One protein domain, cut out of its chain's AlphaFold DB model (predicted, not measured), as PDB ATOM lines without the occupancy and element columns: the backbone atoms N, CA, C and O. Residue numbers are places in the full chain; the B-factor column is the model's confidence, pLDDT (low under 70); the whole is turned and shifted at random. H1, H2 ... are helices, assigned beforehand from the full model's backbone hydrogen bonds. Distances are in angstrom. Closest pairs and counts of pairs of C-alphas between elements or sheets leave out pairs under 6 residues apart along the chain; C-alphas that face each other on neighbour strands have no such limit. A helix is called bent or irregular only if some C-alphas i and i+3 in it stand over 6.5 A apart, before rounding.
ATOM      1  N   THR A  36     255.459 273.475 257.136       97.19
ATOM      2  CA  THR A  36     256.043 274.195 258.275       97.19
ATOM      3  C   THR A  36     255.467 273.701 259.598       97.19
ATOM      4  O   THR A  36     256.236 273.408 260.514       97.19
ATOM      5  N   GLN A  37     254.142 273.549 259.702       97.88
ATOM      6  CA  GLN A  37     253.529 273.039 260.930       97.88
ATOM      7  C   GLN A  37     253.914 271.590 261.190       97.88
ATOM      8  O   GLN A  37     254.265 271.251 262.316       97.88
ATOM      9  N   ARG A  38     253.955 270.755 260.148       97.81
ATOM     10  CA  ARG A  38     254.433 269.376 260.248       97.81
ATOM     11  C   ARG A  38     255.856 269.306 260.795       97.81
ATOM     12  O   ARG A  38     256.118 268.509 261.689       97.81
ATOM     13  N   LYS A  39     256.772 270.132 260.280       98.25
ATOM     14  CA  LYS A  39     258.151 270.180 260.782       98.25
ATOM     15  C   LYS A  39     258.192 270.608 262.248       98.25
ATOM     16  O   LYS A  39     258.851 269.944 263.036       98.25
ATOM     17  N   GLY A  40     257.452 271.655 262.615       98.06
ATOM     18  CA  GLY A  40     257.383 272.128 263.999       98.06
ATOM     19  C   GLY A  40     256.804 271.093 264.967       98.06
ATOM     20  O   GLY A  40     257.306 270.954 266.076       98.06
ATOM     21  N   LEU A  41     255.788 270.334 264.550       98.44
ATOM     22  CA  LEU A  41     255.235 269.233 265.343       98.44
ATOM     23  C   LEU A  41     256.216 268.061 265.466       98.44
ATOM     24  O   LEU A  41     256.326 267.483 266.542       98.44
ATOM     25  N   SER A  42     256.967 267.754 264.402       98.19
ATOM     26  CA  SER A  42     258.069 266.785 264.467       98.19
ATOM     27  C   SER A  42     259.107 267.195 265.500       98.19
ATOM     28  O   SER A  42     259.460 266.388 266.344       98.19
ATOM     29  N   ASP A  43     259.521 268.463 265.485       98.19
ATOM     30  CA  ASP A  43     260.511 268.981 266.431       98.19
ATOM     31  C   ASP A  43     260.006 268.935 267.878       98.19
ATOM     32  O   ASP A  43     260.785 268.694 268.797       98.19
ATOM     33  N   ILE A  44     258.701 269.140 268.089       97.75
ATOM     34  CA  ILE A  44     258.072 268.980 269.404       97.75
ATOM     35  C   ILE A  44     258.113 267.517 269.848       97.75
ATOM     36  O   ILE A  44     258.498 267.257 270.982       97.75
ATOM     37  N   VAL A  45     257.740 266.565 268.990       96.25
ATOM     38  CA  VAL A  45     257.795 265.136 269.346       96.25
ATOM     39  C   VAL A  45     259.229 264.697 269.629       96.25
ATOM     40  O   VAL A  45     259.467 264.106 270.677       96.25
ATOM     41  N   ASP A  46     260.185 265.077 268.782       96.00
ATOM     42  CA  ASP A  46     261.606 264.786 268.996       96.00
ATOM     43  C   ASP A  46     262.093 265.374 270.336       96.00
ATOM     44  O   ASP A  46     262.825 264.728 271.086       96.00
ATOM     45  N   TYR A  47     261.646 266.586 270.684       96.06
ATOM     46  CA  TYR A  47     261.938 267.204 271.977       96.06
ATOM     47  C   TYR A  47     261.327 266.421 273.151       96.06
ATOM     48  O   TYR A  47     262.016 266.189 274.143       96.06
ATOM     49  N   LEU A  48     260.070 265.984 273.053       93.12
ATOM     50  CA  LEU A  48     259.408 265.183 274.090       93.12
ATOM     51  C   LEU A  48     260.108 263.834 274.304       93.12
ATOM     52  O   LEU A  48     260.282 263.399 275.440       93.12
ATOM     53  N   GLU A  49     260.523 263.182 273.217       91.25
ATOM     54  CA  GLU A  49     261.244 261.907 273.258       91.25
ATOM     55  C   GLU A  49     262.665 262.052 273.800       91.25
ATOM     56  O   GLU A  49     263.161 261.137 274.453       91.25
ATOM     57  N   PHE A  50     263.323 263.188 273.561       92.75
ATOM     58  CA  PHE A  50     264.659 263.452 274.092       92.75
ATOM     59  C   PHE A  50     264.637 263.799 275.589       92.75
ATOM     60  O   PHE A  50     265.504 263.347 276.336       92.75
ATOM     61  N   ASN A  51     263.639 264.560 276.047       90.06
ATOM     62  CA  ASN A  51     263.511 265.014 277.440       90.06
ATOM     63  C   ASN A  51     262.597 264.071 278.239       90.06
ATOM     64  O   ASN A  51     261.556 264.463 278.773       90.06
ATOM     65  N   THR A  52     262.955 262.783 278.266       84.88
ATOM     66  CA  THR A  52     262.132 261.748 278.921       84.88
ATOM     67  C   THR A  52     261.959 261.958 280.420       84.88
ATOM     68  O   THR A  52     260.933 261.563 280.956       84.88
ATOM     69  N   ASP A  53     262.914 262.600 281.082       82.88
ATOM     70  CA  ASP A  53     262.842 263.023 282.480       82.88
ATOM     71  C   ASP A  53     261.656 263.966 282.732       82.88
ATOM     72  O   ASP A  53     260.942 263.835 283.723       82.88
ATOM     73  N   LEU A  54     261.380 264.853 281.775       84.56
ATOM     74  CA  LEU A  54     260.327 265.854 281.889       84.56
ATOM     75  C   LEU A  54     258.926 265.314 281.545       84.56
ATOM     76  O   LEU A  54     257.930 265.743 282.129       84.56
ATOM     77  N   PHE A  55     258.828 264.375 280.596       82.44
ATOM     78  CA  PHE A  55     257.537 263.941 280.030       82.44
ATOM     79  C   PHE A  55     257.204 262.452 280.213       82.44
ATOM     80  O   PHE A  55     256.055 262.062 280.012       82.44
ATOM     81  N   ASN A  56     258.177 261.611 280.574       70.81
ATOM     82  CA  ASN A  56     258.085 260.145 280.524       70.81
ATOM     83  C   ASN A  56     258.782 259.443 281.716       70.81
ATOM     84  O   ASN A  56     258.991 258.231 281.671       70.81
ATOM     85  N   GLU A  70     260.825 273.373 284.850       89.56
ATOM     86  CA  GLU A  70     260.216 272.201 284.219       89.56
ATOM     87  C   GLU A  70     258.747 272.473 283.870       89.56
ATOM     88  O   GLU A  70     258.310 272.266 282.736       89.56
ATOM     89  N   TRP A  71     257.999 273.069 284.802       89.81
ATOM     90  CA  TRP A  71     256.610 273.479 284.594       89.81
ATOM     91  C   TRP A  71     256.462 274.422 283.400       89.81
ATOM     92  O   TRP A  71     255.601 274.248 282.535       89.81
ATOM     93  N   GLN A  72     257.318 275.440 283.324       92.00
ATOM     94  CA  GLN A  72     257.287 276.399 282.228       92.00
ATOM     95  C   GLN A  72     257.658 275.741 280.888       92.00
ATOM     96  O   GLN A  72     257.065 276.076 279.858       92.00
ATOM     97  N   GLN A  73     258.591 274.787 280.887       93.50
ATOM     98  CA  GLN A  73     258.978 274.029 279.695       93.50
ATOM     99  C   GLN A  73     257.841 273.142 279.182       93.50
ATOM    100  O   GLN A  73     257.491 273.236 278.002       93.50
ATOM    101  N   ILE A  74     257.191 272.368 280.057       93.06
ATOM    102  CA  ILE A  74     256.016 271.561 279.695       93.06
ATOM    103  C   ILE A  74     254.915 272.472 279.146       93.06
ATOM    104  O   ILE A  74     254.383 272.221 278.062       93.06
ATOM    105  N   ARG A  75     254.605 273.573 279.845       93.38
ATOM    106  CA  ARG A  75     253.549 274.507 279.432       93.38
ATOM    107  C   ARG A  75     253.839 275.125 278.067       93.38
ATOM    108  O   ARG A  75     252.967 275.140 277.209       93.38
ATOM    109  N   SER A  76     255.049 275.631 277.846       94.81
ATOM    110  CA  SER A  76     255.425 276.239 276.561       94.81
ATOM    111  C   SER A  76     255.401 275.237 275.404       94.81
ATOM    112  O   SER A  76     254.909 275.567 274.325       94.81
ATOM    113  N   THR A  77     255.842 274.000 275.646       96.38
ATOM    114  CA  THR A  77     255.745 272.899 274.678       96.38
ATOM    115  C   THR A  77     254.287 272.606 274.333       96.38
ATOM    116  O   THR A  77     253.940 272.508 273.157       96.38
ATOM    117  N   TRP A  78     253.413 272.550 275.342       95.56
ATOM    118  CA  TRP A  78     251.983 272.321 275.156       95.56
ATOM    119  C   TRP A  78     251.299 273.423 274.344       95.56
ATOM    120  O   TRP A  78     250.587 273.137 273.384       95.56
ATOM    121  N   VAL A  79     251.559 274.689 274.679       95.69
ATOM    122  CA  VAL A  79     251.016 275.839 273.939       95.69
ATOM    123  C   VAL A  79     251.494 275.832 272.486       95.69
ATOM    124  O   VAL A  79     250.690 276.020 271.579       95.69
ATOM    125  N   SER A  80     252.783 275.561 272.261       96.69
ATOM    126  CA  SER A  80     253.362 275.458 270.914       96.69
ATOM    127  C   SER A  80     252.727 274.328 270.101       96.69
ATOM    128  O   SER A  80     252.478 274.495 268.909       96.69
ATOM    129  N   LEU A  81     252.420 273.187 270.725       97.19
ATOM    130  CA  LEU A  81     251.703 272.099 270.063       97.19
ATOM    131  C   LEU A  81     250.286 272.539 269.669       97.19
ATOM    132  O   LEU A  81     249.912 272.413 268.503       97.19
ATOM    133  N   LEU A  82     249.518 273.079 270.621       95.81
ATOM    134  CA  LEU A  82     248.131 273.497 270.408       95.81
ATOM    135  C   LEU A  82     247.994 274.541 269.296       95.81
ATOM    136  O   LEU A  82     247.137 274.389 268.431       95.81
ATOM    137  N   ASP A  83     248.855 275.557 269.282       95.81
ATOM    138  CA  ASP A  83     248.864 276.597 268.244       95.81
ATOM    139  C   ASP A  83     249.014 275.993 266.836       95.81
ATOM    140  O   ASP A  83     248.245 276.279 265.915       95.81
ATOM    141  N   ARG A  84     249.948 275.051 266.675       97.12
ATOM    142  CA  ARG A  84     250.196 274.378 265.391       97.12
ATOM    143  C   ARG A  84     249.050 273.469 264.976       97.12
ATOM    144  O   ARG A  84     248.715 273.416 263.791       97.12
ATOM    145  N   LEU A  85     248.464 272.755 265.934       95.00
ATOM    146  CA  LEU A  85     247.292 271.921 265.697       95.00
ATOM    147  C   LEU A  85     246.104 272.782 265.250       95.00
ATOM    148  O   LEU A  85     245.495 272.473 264.232       95.00
ATOM    149  N   MET A  86     245.850 273.927 265.887       93.12
ATOM    150  CA  MET A  86     244.789 274.852 265.460       93.12
ATOM    151  C   MET A  86     244.957 275.320 264.008       93.12
ATOM    152  O   MET A  86     243.984 275.361 263.253       93.12
ATOM    153  N   ILE A  87     246.188 275.627 263.584       93.38
ATOM    154  CA  ILE A  87     246.473 276.006 262.191       93.38
ATOM    155  C   ILE A  87     246.135 274.855 261.231       93.38
ATOM    156  O   ILE A  87     245.501 275.073 260.196       93.38
ATOM    157  N   LEU A  88     246.539 273.625 261.558       93.38
ATOM    158  CA  LEU A  88     246.256 272.452 260.726       93.38
ATOM    159  C   LEU A  88     244.765 272.100 260.690       93.38
ATOM    160  O   LEU A  88     244.258 271.760 259.620       93.38
ATOM    161  N   ASP A  89     244.061 272.205 261.818       91.19
ATOM    162  CA  ASP A  89     242.618 271.965 261.898       91.19
ATOM    163  C   ASP A  89     241.862 272.972 261.021       91.19
ATOM    164  O   ASP A  89     241.062 272.558 260.183       91.19
ATOM    165  N   SER A  90     242.212 274.261 261.090       89.88
ATOM    166  CA  SER A  90     241.648 275.306 260.221       89.88
ATOM    167  C   SER A  90     241.837 274.997 258.726       89.88
ATOM    168  O   SER A  90     240.874 275.000 257.952       89.88
ATOM    169  N   ILE A  91     243.051 274.610 258.309       90.00
ATOM    170  CA  ILE A  91     243.315 274.214 256.913       90.00
ATOM    171  C   ILE A  91     242.512 272.963 256.537       90.00
ATOM    172  O   ILE A  91     241.951 272.900 255.442       90.00
ATOM    173  N   SER A  92     242.416 271.975 257.428       88.00
ATOM    174  CA  SER A  92     241.645 270.756 257.169       88.00
ATOM    175  C   SER A  92     240.149 271.037 256.975       88.00
ATOM    176  O   SER A  92     239.500 270.405 256.140       88.00
ATOM    177  N   GLN A  93     239.608 272.020 257.701       83.69
ATOM    178  CA  GLN A  93     238.199 272.403 257.644       83.69
ATOM    179  C   GLN A  93     237.857 273.218 256.395       83.69
ATOM    180  O   GLN A  93     236.753 273.059 255.875       83.69
ATOM    181  N   SER A  94     238.817 273.972 255.843       78.69
ATOM    182  CA  SER A  94     238.632 274.711 254.581       78.69
ATOM    183  C   SER A  94     238.237 273.819 253.389       78.69
ATOM    184  O   SER A  94     237.710 274.302 252.391       78.69
ATOM    185  N   HIS A  95     238.408 272.492 253.498       71.50
ATOM    186  CA  HIS A  95     237.867 271.528 252.535       71.50
ATOM    187  C   HIS A  95     236.359 271.656 252.288       71.50
ATOM    188  O   HIS A  95     235.924 271.465 251.153       71.50
ATOM    189  N   GLU A  96     235.563 271.972 253.312       72.69
ATOM    190  CA  GLU A  96     234.115 272.138 253.135       72.69
ATOM    191  C   GLU A  96     233.792 273.295 252.179       72.69
ATOM    192  O   GLU A  96     232.914 273.155 251.324       72.69
ATOM    193  N   ASP A  97     234.578 274.372 252.221       73.38
ATOM    194  CA  ASP A  97     234.429 275.521 251.323       73.38
ATOM    195  C   ASP A  97     234.803 275.157 249.876       73.38
ATOM    196  O   ASP A  97     234.181 275.619 248.913       73.38
ATOM    197  N   TYR A  98     235.774 274.253 249.698       71.00
ATOM    198  CA  TYR A  98     236.203 273.786 248.377       71.00
ATOM    199  C   TYR A  98     235.216 272.832 247.698       71.00
ATOM    200  O   TYR A  98     235.286 272.660 246.479       71.00
ATOM    201  N   LYS A  99     234.262 272.242 248.431       71.56
ATOM    202  CA  LYS A  99     233.207 271.412 247.818       71.56
ATOM    203  C   LYS A  99     232.333 272.207 246.848       71.56
ATOM    204  O   LYS A  99     231.811 271.625 245.900       71.56
ATOM    205  N   GLN A 100     232.198 273.515 247.068       78.00
ATOM    206  CA  GLN A 100     231.390 274.414 246.238       78.00
ATOM    207  C   GLN A 100     232.169 275.021 245.056       78.00
ATOM    208  O   GLN A 100     231.585 275.738 244.246       78.00
ATOM    209  N   GLN A 101     233.473 274.743 244.946       79.12
ATOM    210  CA  GLN A 101     234.346 275.273 243.893       79.12
ATOM    211  C   GLN A 101     234.375 274.368 242.651       79.12
ATOM    212  O   GLN A 101     233.876 273.236 242.655       79.12
ATOM    213  N   ASP A 102     234.992 274.860 241.571       82.88
ATOM    214  CA  ASP A 102     235.193 274.089 240.347       82.88
ATOM    215  C   ASP A 102     236.059 272.831 240.581       82.88
ATOM    216  O   ASP A 102     236.818 272.716 241.549       82.88
ATOM    217  N   GLU A 103     235.952 271.862 239.671       82.50
ATOM    218  CA  GLU A 103     236.622 270.566 239.796       82.50
ATOM    219  C   GLU A 103     238.153 270.673 239.899       82.50
ATOM    220  O   GLU A 103     238.769 269.887 240.625       82.50
ATOM    221  N   VAL A 104     238.777 271.631 239.205       83.88
ATOM    222  CA  VAL A 104     240.235 271.806 239.216       83.88
ATOM    223  C   VAL A 104     240.683 272.313 240.582       83.88
ATOM    224  O   VAL A 104     241.613 271.750 241.167       83.88
ATOM    225  N   THR A 105     239.997 273.323 241.120       81.88
ATOM    226  CA  THR A 105     240.260 273.863 242.461       81.88
ATOM    227  C   THR A 105     240.057 272.794 243.533       81.88
ATOM    228  O   THR A 105     240.950 272.564 244.349       81.88
ATOM    229  N   ARG A 106     238.942 272.054 243.484       82.00
ATOM    230  CA  ARG A 106     238.647 270.977 244.442       82.00
ATOM    231  C   ARG A 106     239.720 269.885 244.439       82.00
ATOM    232  O   ARG A 106     240.214 269.505 245.500       82.00
ATOM    233  N   LYS A 107     240.129 269.410 243.255       83.12
ATOM    234  CA  LYS A 107     241.174 268.376 243.110       83.12
ATOM    235  C   LYS A 107     242.539 268.826 243.634       83.12
ATOM    236  O   LYS A 107     243.305 267.990 244.102       83.12
ATOM    237  N   ARG A 108     242.851 270.124 243.567       83.06
ATOM    238  CA  ARG A 108     244.089 270.692 244.130       83.06
ATOM    239  C   ARG A 108     244.011 270.889 245.640       83.06
ATOM    240  O   ARG A 108     245.012 270.698 246.323       83.06
ATOM    241  N   ALA A 109     242.840 271.249 246.157       83.44
ATOM    242  CA  ALA A 109     242.662 271.555 247.569       83.44
ATOM    243  C   ALA A 109     242.602 270.308 248.445       83.44
ATOM    244  O   ALA A 109     243.138 270.293 249.554       83.44
ATOM    245  N   PHE A 110     241.966 269.255 247.927       85.12
ATOM    246  CA  PHE A 110     241.724 268.031 248.674       85.12
ATOM    247  C   PHE A 110     243.005 267.424 249.280       85.12
ATOM    248  O   PHE A 110     243.031 267.231 250.496       85.12
ATOM    249  N   PRO A 111     244.103 267.199 248.525       87.81
ATOM    250  CA  PRO A 111     245.327 266.641 249.097       87.81
ATOM    251  C   PRO A 111     245.930 267.503 250.209       87.81
ATOM    252  O   PRO A 111     246.503 266.960 251.150       87.81
ATOM    253  N   ILE A 112     245.801 268.830 250.127       90.50
ATOM    254  CA  ILE A 112     246.342 269.759 251.126       90.50
ATOM    255  C   ILE A 112     245.547 269.647 252.427       90.50
ATOM    256  O   ILE A 112     246.137 269.402 253.479       90.50
ATOM    257  N   ALA A 113     244.220 269.755 252.354       88.94
ATOM    258  CA  ALA A 113     243.356 269.635 253.527       88.94
ATOM    259  C   ALA A 113     243.452 268.243 254.168       88.94
ATOM    260  O   ALA A 113     243.536 268.115 255.390       88.94
ATOM    261  N   TYR A 114     243.528 267.197 253.343       89.12
ATOM    262  CA  TYR A 114     243.712 265.829 253.809       89.12
ATOM    263  C   TYR A 114     245.077 265.624 254.483       89.12
ATOM    264  O   TYR A 114     245.162 265.006 255.542       89.12
ATOM    265  N   THR A 115     246.149 266.202 253.930       92.31
ATOM    266  CA  THR A 115     247.477 266.178 254.564       92.31
ATOM    267  C   THR A 115     247.473 266.932 255.894       92.31
ATOM    268  O   THR A 115     248.090 266.463 256.850       92.31
ATOM    269  N   ALA A 116     246.770 268.065 255.982       93.12
ATOM    270  CA  ALA A 116     246.638 268.824 257.223       93.12
ATOM    271  C   ALA A 116     245.932 268.001 258.312       93.12
ATOM    272  O   ALA A 116     246.470 267.861 259.409       93.12
ATOM    273  N   PHE A 117     244.804 267.368 257.971       91.19
ATOM    274  CA  PHE A 117     244.078 266.459 258.862       91.19
ATOM    275  C   PHE A 117     244.949 265.294 259.349       91.19
ATOM    276  O   PHE A 117     245.045 265.048 260.550       91.19
ATOM    277  N   LEU A 118     245.617 264.584 258.434       92.38
ATOM    278  CA  LEU A 118     246.456 263.444 258.807       92.38
ATOM    279  C   LEU A 118     247.642 263.860 259.679       92.38
ATOM    280  O   LEU A 118     248.015 263.127 260.591       92.38
ATOM    281  N   THR A 119     248.230 265.025 259.401       95.69
ATOM    282  CA  THR A 119     249.324 265.577 260.206       95.69
ATOM    283  C   THR A 119     248.829 265.892 261.614       95.69
ATOM    284  O   THR A 119     249.420 265.408 262.573       95.69
ATOM    285  N   HIS A 120     247.723 266.631 261.736       94.06
ATOM    286  CA  HIS A 120     247.087 266.947 263.015       94.06
ATOM    287  C   HIS A 120     246.865 265.681 263.852       94.06
ATOM    288  O   HIS A 120     247.414 265.540 264.942       94.06
ATOM    289  N   TYR A 121     246.163 264.711 263.265       91.88
ATOM    290  CA  TYR A 121     245.834 263.448 263.910       91.88
ATOM    291  C   TYR A 121     247.071 262.649 264.349       91.88
ATOM    292  O   TYR A 121     247.135 262.157 265.476       91.88
ATOM    293  N   ARG A 122     248.073 262.514 263.470       93.94
ATOM    294  CA  ARG A 122     249.295 261.750 263.759       93.94
ATOM    295  C   ARG A 122     250.026 262.305 264.981       93.94
ATOM    296  O   ARG A 122     250.407 261.524 265.848       93.94
ATOM    297  N   TYR A 123     250.216 263.623 265.027       95.94
ATOM    298  CA  TYR A 123     251.014 264.267 266.068       95.94
ATOM    299  C   TYR A 123     250.275 264.403 267.397       95.94
ATOM    300  O   TYR A 123     250.913 264.338 268.444       95.94
ATOM    301  N   GLU A 124     248.945 264.507 267.390       93.38
ATOM    302  CA  GLU A 124     248.164 264.372 268.624       93.38
ATOM    303  C   GLU A 124     248.321 262.986 269.244       93.38
ATOM    304  O   GLU A 124     248.517 262.876 270.452       93.38
ATOM    305  N   LEU A 125     248.287 261.925 268.430       92.69
ATOM    306  CA  LEU A 125     248.505 260.569 268.928       92.69
ATOM    307  C   LEU A 125     249.918 260.364 269.477       92.69
ATOM    308  O   LEU A 125     250.054 259.767 270.542       92.69
ATOM    309  N   ASP A 126     250.951 260.864 268.792       94.00
ATOM    310  CA  ASP A 126     252.332 260.798 269.293       94.00
ATOM    311  C   ASP A 126     252.470 261.525 270.634       94.00
ATOM    312  O   ASP A 126     253.003 260.976 271.602       94.00
ATOM    313  N   PHE A 127     251.913 262.734 270.724       94.00
ATOM    314  CA  PHE A 127     251.921 263.518 271.951       94.00
ATOM    315  C   PHE A 127     251.217 262.791 273.105       94.00
ATOM    316  O   PHE A 127     251.762 262.696 274.209       94.00
ATOM    317  N   LEU A 128     250.022 262.243 272.859       91.81
ATOM    318  CA  LEU A 128     249.289 261.453 273.849       91.81
ATOM    319  C   LEU A 128     250.101 260.222 274.267       91.81
ATOM    320  O   LEU A 128     250.277 259.987 275.455       91.81
ATOM    321  N   GLN A 129     250.668 259.468 273.325       90.69
ATOM    322  CA  GLN A 129     251.432 258.257 273.630       90.69
ATOM    323  C   GLN A 129     252.639 258.511 274.549       90.69
ATOM    324  O   GLN A 129     252.982 257.645 275.363       90.69
ATOM    325  N   ILE A 130     253.296 259.665 274.410       90.75
ATOM    326  CA  ILE A 130     254.418 260.055 275.269       90.75
ATOM    327  C   ILE A 130     253.899 260.525 276.632       90.75
ATOM    328  O   ILE A 130     254.313 259.996 277.661       90.75
ATOM    329  N   THR A 131     252.958 261.471 276.641       90.19
ATOM    330  CA  THR A 131     252.476 262.119 277.874       90.19
ATOM    331  C   THR A 131     251.634 261.207 278.761       90.19
ATOM    332  O   THR A 131     251.620 261.381 279.974       90.19
ATOM    333  N   GLU A 132     250.982 260.181 278.211       88.31
ATOM    334  CA  GLU A 132     250.210 259.195 278.982       88.31
ATOM    335  C   GLU A 132     251.045 258.421 280.009       88.31
ATOM    336  O   GLU A 132     250.495 257.834 280.938       88.31
ATOM    337  N   ARG A 133     252.372 258.436 279.871       86.19
ATOM    338  CA  ARG A 133     253.296 257.719 280.752       86.19
ATOM    339  C   ARG A 133     253.594 258.468 282.052       86.19
ATOM    340  O   ARG A 133     254.134 257.857 282.967       86.19
ATOM    341  N   ASN A 134     253.224 259.748 282.146       84.69
ATOM    342  CA  ASN A 134     253.407 260.570 283.338       84.69
ATOM    343  C   ASN A 134     252.101 261.302 283.706       84.69
ATOM    344  O   ASN A 134     251.721 262.296 283.088       84.69
ATOM    345  N   SER A 135     251.421 260.831 284.752       85.44
ATOM    346  CA  SER A 135     250.145 261.398 285.212       85.44
ATOM    347  C   SER A 135     250.270 262.802 285.817       85.44
ATOM    348  O   SER A 135     249.302 263.563 285.779       85.44
ATOM    349  N   GLN A 136     251.446 263.194 286.323       83.69
ATOM    350  CA  GLN A 136     251.678 264.543 286.856       83.69
ATOM    351  C   GLN A 136     251.635 265.591 285.741       83.69
ATOM    352  O   GLN A 136     251.064 266.670 285.911       83.69
ATOM    353  N   VAL A 137     252.144 265.240 284.555       88.81
ATOM    354  CA  VAL A 137     252.065 266.092 283.361       88.81
ATOM    355  C   VAL A 137     250.602 266.370 282.996       88.81
ATOM    356  O   VAL A 137     250.271 267.483 282.594       88.81
ATOM    357  N   HIS A 138     249.684 265.420 283.211       91.06
ATOM    358  CA  HIS A 138     248.264 265.597 282.866       91.06
ATOM    359  C   HIS A 138     247.611 266.724 283.661       91.06
ATOM    360  O   HIS A 138     246.712 267.386 283.141       91.06
ATOM    361  N   ILE A 139     248.040 266.952 284.905       89.06
ATOM    362  CA  ILE A 139     247.525 268.043 285.743       89.06
ATOM    363  C   ILE A 139     247.815 269.380 285.057       89.06
ATOM    364  O   ILE A 139     246.897 270.166 284.826       89.06
ATOM    365  N   LEU A 140     249.071 269.580 284.649       90.62
ATOM    366  CA  LEU A 140     249.529 270.784 283.962       90.62
ATOM    367  C   LEU A 140     248.851 270.955 282.598       90.62
ATOM    368  O   LEU A 140     248.350 272.031 282.280       90.62
ATOM    369  N   LEU A 141     248.765 269.892 281.796       93.69
ATOM    370  CA  LEU A 141     248.145 269.958 280.465       93.69
ATOM    371  C   LEU A 141     246.637 270.264 280.514       93.69
ATOM    372  O   LEU A 141     246.052 270.704 279.520       93.69
ATOM    373  N   ASN A 142     245.993 270.045 281.663       95.38
ATOM    374  CA  ASN A 142     244.600 270.413 281.905       95.38
ATOM    375  C   ASN A 142     244.424 271.813 282.510       95.38
ATOM    376  O   ASN A 142     243.278 272.223 282.724       95.38
ATOM    377  N   GLU A 143     245.495 272.563 282.763       93.50
ATOM    378  CA  GLU A 143     245.380 273.976 283.105       93.50
ATOM    379  C   GLU A 143     244.808 274.792 281.941       93.50
ATOM    380  O   GLU A 143     244.831 274.399 280.774       93.50
ATOM    381  N   ARG A 144     244.263 275.965 282.269       92.62
ATOM    382  CA  ARG A 144     243.759 276.907 281.269       92.62
ATOM    383  C   ARG A 144     244.923 277.482 280.450       92.62
ATOM    384  O   ARG A 144     245.893 277.984 281.021       92.62
ATOM    385  N   VAL A 145     244.776 277.520 279.127       91.88
ATOM    386  CA  VAL A 145     245.704 278.210 278.215       91.88
ATOM    387  C   VAL A 145     245.034 279.487 277.723       91.88
ATOM    388  O   VAL A 145     244.303 279.492 276.737       91.88
ATOM    389  N   VAL A 146     245.252 280.582 278.453       88.75
ATOM    390  CA  VAL A 146     244.597 281.877 278.195       88.75
ATOM    391  C   VAL A 146     245.023 282.458 276.848       88.75
ATOM    392  O   VAL A 146     244.202 283.034 276.147       88.75
ATOM    393  N   GLU A 147     246.283 282.257 276.475       87.69
ATOM    394  CA  GLU A 147     246.911 282.782 275.260       87.69
ATOM    395  C   GLU A 147     246.224 282.295 273.980       87.69
ATOM    396  O   GLU A 147     246.211 283.009 272.984       87.69
ATOM    397  N   LEU A 148     245.631 281.100 274.027       86.81
ATOM    398  CA  LEU A 148     244.915 280.473 272.915       86.81
ATOM    399  C   LEU A 148     243.404 280.349 273.185       86.81
ATOM    400  O   LEU A 148     242.680 279.734 272.409       86.81
ATOM    401  N   GLY A 149     242.914 280.901 274.301       89.06
ATOM    402  CA  GLY A 149     241.501 280.838 274.680       89.06
ATOM    403  C   GLY A 149     240.999 279.454 275.114       89.06
ATOM    404  O   GLY A 149     239.789 279.261 275.222       89.06
ATOM    405  N   PHE A 150     241.882 278.490 275.396       88.00
ATOM    406  CA  PHE A 150     241.464 277.161 275.841       88.00
ATOM    407  C   PHE A 150     241.126 277.132 277.325       88.00
ATOM    408  O   PHE A 150     241.898 277.563 278.185       88.00
ATOM    409  N   GLU A 151     239.984 276.529 277.634       92.12
ATOM    410  CA  GLU A 151     239.560 276.253 279.000       92.12
ATOM    411  C   GLU A 151     240.408 275.159 279.666       92.12
ATOM    412  O   GLU A 151     241.108 274.378 279.014       92.12
ATOM    413  N   SER A 152     240.291 275.058 280.990       92.50
ATOM    414  CA  SER A 152     240.811 273.909 281.728       92.50
ATOM    415  C   SER A 152     240.163 272.608 281.247       92.50
ATOM    416  O   SER A 152     238.995 272.586 280.850       92.50
ATOM    417  N   GLY A 153     240.898 271.501 281.324       93.69
ATOM    418  CA  GLY A 153     240.414 270.191 280.889       93.69
ATOM    419  C   GLY A 153     240.622 269.897 279.398       93.69
ATOM    420  O   GLY A 153     240.167 268.857 278.923       93.69
ATOM    421  N   THR A 154     241.272 270.793 278.646       92.44
ATOM    422  CA  THR A 154     241.482 270.639 277.192       92.44
ATOM    423  C   THR A 154     242.216 269.343 276.850       92.44
ATOM    424  O   THR A 154     241.743 268.591 275.999       92.44
ATOM    425  N   TYR A 155     243.289 269.012 277.574       94.44
ATOM    426  CA  TYR A 155     244.001 267.745 277.393       94.44
ATOM    427  C   TYR A 155     243.101 266.523 277.601       94.44
ATOM    428  O   TYR A 155     243.069 265.625 276.763       94.44
ATOM    429  N   SER A 156     242.300 266.507 278.669       92.94
ATOM    430  CA  SER A 156     241.375 265.399 278.943       92.94
ATOM    431  C   SER A 156     240.324 265.236 277.845       92.94
ATOM    432  O   SER A 156     239.982 264.108 277.487       92.94
ATOM    433  N   LYS A 157     239.825 266.345 277.281       90.81
ATOM    434  CA  LYS A 157     238.882 266.313 276.154       90.81
ATOM    435  C   LYS A 157     239.548 265.733 274.895       90.81
ATOM    436  O   LYS A 157     238.950 264.867 274.259       90.81
ATOM    437  N   ILE A 158     240.778 266.152 274.574       90.25
ATOM    438  CA  ILE A 158     241.575 265.617 273.450       90.25
ATOM    439  C   ILE A 158     241.821 264.117 273.642       90.25
ATOM    440  O   ILE A 158     241.477 263.313 272.776       90.25
ATOM    441  N   LYS A 159     242.320 263.713 274.813       89.44
ATOM    442  CA  LYS A 159     242.533 262.309 275.180       89.44
ATOM    443  C   LYS A 159     241.264 261.475 275.012       89.44
ATOM    444  O   LYS A 159     241.302 260.402 274.416       89.44
ATOM    445  N   PHE A 160     240.131 261.958 275.523       86.00
ATOM    446  CA  PHE A 160     238.858 261.256 275.394       86.00
ATOM    447  C   PHE A 160     238.450 261.097 273.926       86.00
ATOM    448  O   PHE A 160     238.077 259.997 273.518       86.00
ATOM    449  N   HIS A 161     238.579 262.162 273.133       81.19
ATOM    450  CA  HIS A 161     238.260 262.145 271.711       81.19
ATOM    451  C   HIS A 161     239.096 261.109 270.945       81.19
ATOM    452  O   HIS A 161     238.534 260.296 270.219       81.19
ATOM    453  N   TYR A 162     240.414 261.078 271.154       76.06
ATOM    454  CA  TYR A 162     241.307 260.246 270.343       76.06
ATOM    455  C   TYR A 162     241.504 258.816 270.846       76.06
ATOM    456  O   TYR A 162     241.758 257.924 270.038       76.06
ATOM    457  N   LEU A 163     241.365 258.565 272.151       74.38
ATOM    458  CA  LEU A 163     241.504 257.215 272.706       74.38
ATOM    459  C   LEU A 163     240.171 256.460 272.810       74.38
ATOM    460  O   LEU A 163     240.192 255.234 272.886       74.38
ATOM    461  N   ASN A 164     239.022 257.154 272.820       65.19
ATOM    462  CA  ASN A 164     237.714 256.520 273.056       65.19
ATOM    463  C   ASN A 164     236.677 256.727 271.937       65.19
ATOM    464  O   ASN A 164     235.672 256.015 271.930       65.19
ATOM    465  N   ILE A 165     236.870 257.665 270.999       57.41
ATOM    466  CA  ILE A 165     235.898 257.961 269.932       57.41
ATOM    467  C   ILE A 165     236.486 257.670 268.543       57.41
ATOM    468  O   ILE A 165     237.671 257.835 268.270       57.41
ATOM    469  N   ALA A 166     235.619 257.191 267.649       54.69
ATOM    470  CA  ALA A 166     235.947 256.758 266.301       54.69
ATOM    471  C   ALA A 166     236.352 257.928 265.379       54.69
ATOM    472  O   ALA A 166     235.511 258.504 264.687       54.69
ATOM    473  N   ILE A 167     237.661 258.184 265.250       60.12
ATOM    474  CA  ILE A 167     238.256 258.942 264.122       60.12
ATOM    475  C   ILE A 167     237.752 258.430 262.765       60.12
ATOM    476  O   ILE A 167     237.729 259.171 261.786       60.12
ATOM    477  N   THR A 168     237.270 257.185 262.708       57.94
ATOM    478  CA  THR A 168     236.592 256.580 261.558       57.94
ATOM    479  C   THR A 168     235.528 257.492 260.934       57.94
ATOM    480  O   THR A 168     235.424 257.521 259.712       57.94
ATOM    481  N   THR A 169     234.774 258.274 261.718       64.06
ATOM    482  CA  THR A 169     233.751 259.192 261.179       64.06
ATOM    483  C   THR A 169     234.362 260.439 260.525       64.06
ATOM    484  O   THR A 169     233.936 260.821 259.437       64.06
ATOM    485  N   GLU A 170     235.390 261.044 261.126       65.19
ATOM    486  CA  GLU A 170     236.112 262.187 260.534       65.19
ATOM    487  C   GLU A 170     236.897 261.764 259.283       65.19
ATOM    488  O   GLU A 170     236.894 262.456 258.263       65.19
ATOM    489  N   PHE A 171     237.483 260.564 259.306       62.03
ATOM    490  CA  PHE A 171     238.144 259.967 258.151       62.03
ATOM    491  C   PHE A 171     237.155 259.676 257.013       62.03
ATOM    492  O   PHE A 171     237.450 259.934 255.845       62.03
ATOM    493  N   ALA A 172     235.954 259.180 257.333       62.28
ATOM    494  CA  ALA A 172     234.889 258.973 256.353       62.28
ATOM    495  C   ALA A 172     234.413 260.299 255.737       62.28
ATOM    496  O   ALA A 172     234.186 260.352 254.533       62.28
ATOM    497  N   ARG A 173     234.337 261.389 256.515       66.62
ATOM    498  CA  ARG A 173     233.975 262.728 256.008       66.62
ATOM    499  C   ARG A 173     234.944 263.240 254.938       66.62
ATOM    500  O   ARG A 173     234.520 263.933 254.017       66.62
ATOM    501  N   LEU A 174     236.230 262.920 255.073       62.81
ATOM    502  CA  LEU A 174     237.257 263.305 254.104       62.81
ATOM    503  C   LEU A 174     237.364 262.315 252.938       62.81
ATOM    504  O   LEU A 174     237.631 262.733 251.823       62.81
ATOM    505  N   SER A 175     237.154 261.018 253.162       57.06
ATOM    506  CA  SER A 175     237.319 259.991 252.117       57.06
ATOM    507  C   SER A 175     236.071 259.741 251.260       57.06
ATOM    508  O   SER A 175     236.196 259.220 250.154       57.06
ATOM    509  N   LEU A 176     234.879 260.120 251.729       51.53
ATOM    510  CA  LEU A 176     233.638 260.065 250.956       51.53
ATOM    511  C   LEU A 176     233.434 261.386 250.201       51.53
ATOM    512  O   LEU A 176     232.760 262.284 250.703       51.53
TER     513      LEU A 176
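AT A GLANCE: This is residues 36 to 56 and 70 to 176 of the 177 residues of an uncharacterized protein of Candidatus Thiodiazotropha endoloripes (UniProt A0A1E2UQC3). The long helix H5 and helices H3 and H1 stand side by side in an up-and-down bundle of three, with H5 running on past the end of H1, where short H4 packs on it. Around the other end of H5 lie the small helices H2 and H6; H7 packs on H6, and H8 runs beside H5 with little contact. The 128 printed residues include eight named helices, H1 to H8 in chain order, and no named strand; the class is all helix. The whole is compact, with a radius of gyration of the C-alphas of 15.9 A, yet elongated, spanning 50 by 28 by 25 A.

IN THESE COORDINATES: H5, residues 103 to 131, measures 42.1 A from C-alpha 103 at (236.622, 270.566, 239.796) to C-alpha 131 at (252.476, 262.119, 277.874). It is irregular, but only just: C-alphas 108 and 111 are 6.53 A apart. H3, residues 70 to 93, is 34.5 A long, and H1, residues 36 to 50, is 21.0 A, beginning at C-alpha 36 (256.043, 274.195, 258.275). H7, residues 154 to 164, is 15.2 A, and H8, residues 167 to 175, is 12.1 A. The shorter helices are H2, residues 52 to 55, H4, residues 95 to 98, and H6, residues 135 to 141.

HOW THE PARTS SIT: H5 touches H3 with its residues 112 to 120 alone, at a shallow tilt of 23 degrees, opposite ways; the closest C-alphas, of Ser 92 and Ala 113, are 4.2 A apart. H5 touches H1 at a shallow tilt of 14 degrees, the same way, closest at Arg 38 and Thr 119, whose C-alphas are 6.4 A apart. H3, the hub, touches H1, H2, H5 and H6. H3 and H1 run opposite ways at a shallow tilt of 31 degrees. H6 touches H7 at a steep tilt of 57 degrees, with the C-alphas of Leu 141 and Tyr 155 closest at 5.6 A. H4 touches H5, closest at the C-alphas of Tyr 98 and Arg 106, 5.4 A. H8 is close to H5 but not clearly touching: the closest C-alphas, of Tyr 114 and Leu 174, are 6.9 A apart. H1 and H7 are apart. Each O i to N i+4 pair is within hydrogen-bond range in H1, H3, H7 and H8, against 23 of 25 in H5 and 1 of 3 in H6, where 3 of 4 O i to N i+3 pairs are; H2 and H4 are too short for an i+4 pair.

THE WHOLE: The two C-alphas farthest apart are those of Asp 53 and Asp 102, 51.6 A. Residues 57 to 69 are not printed, and C-alphas 56 and 70 are 12.8 A apart across the cut. The link from H6 to H7, residues 142 to 153, is long. Residues 164 to 176 have pLDDT under 70; the mean of the printed part is 86.6.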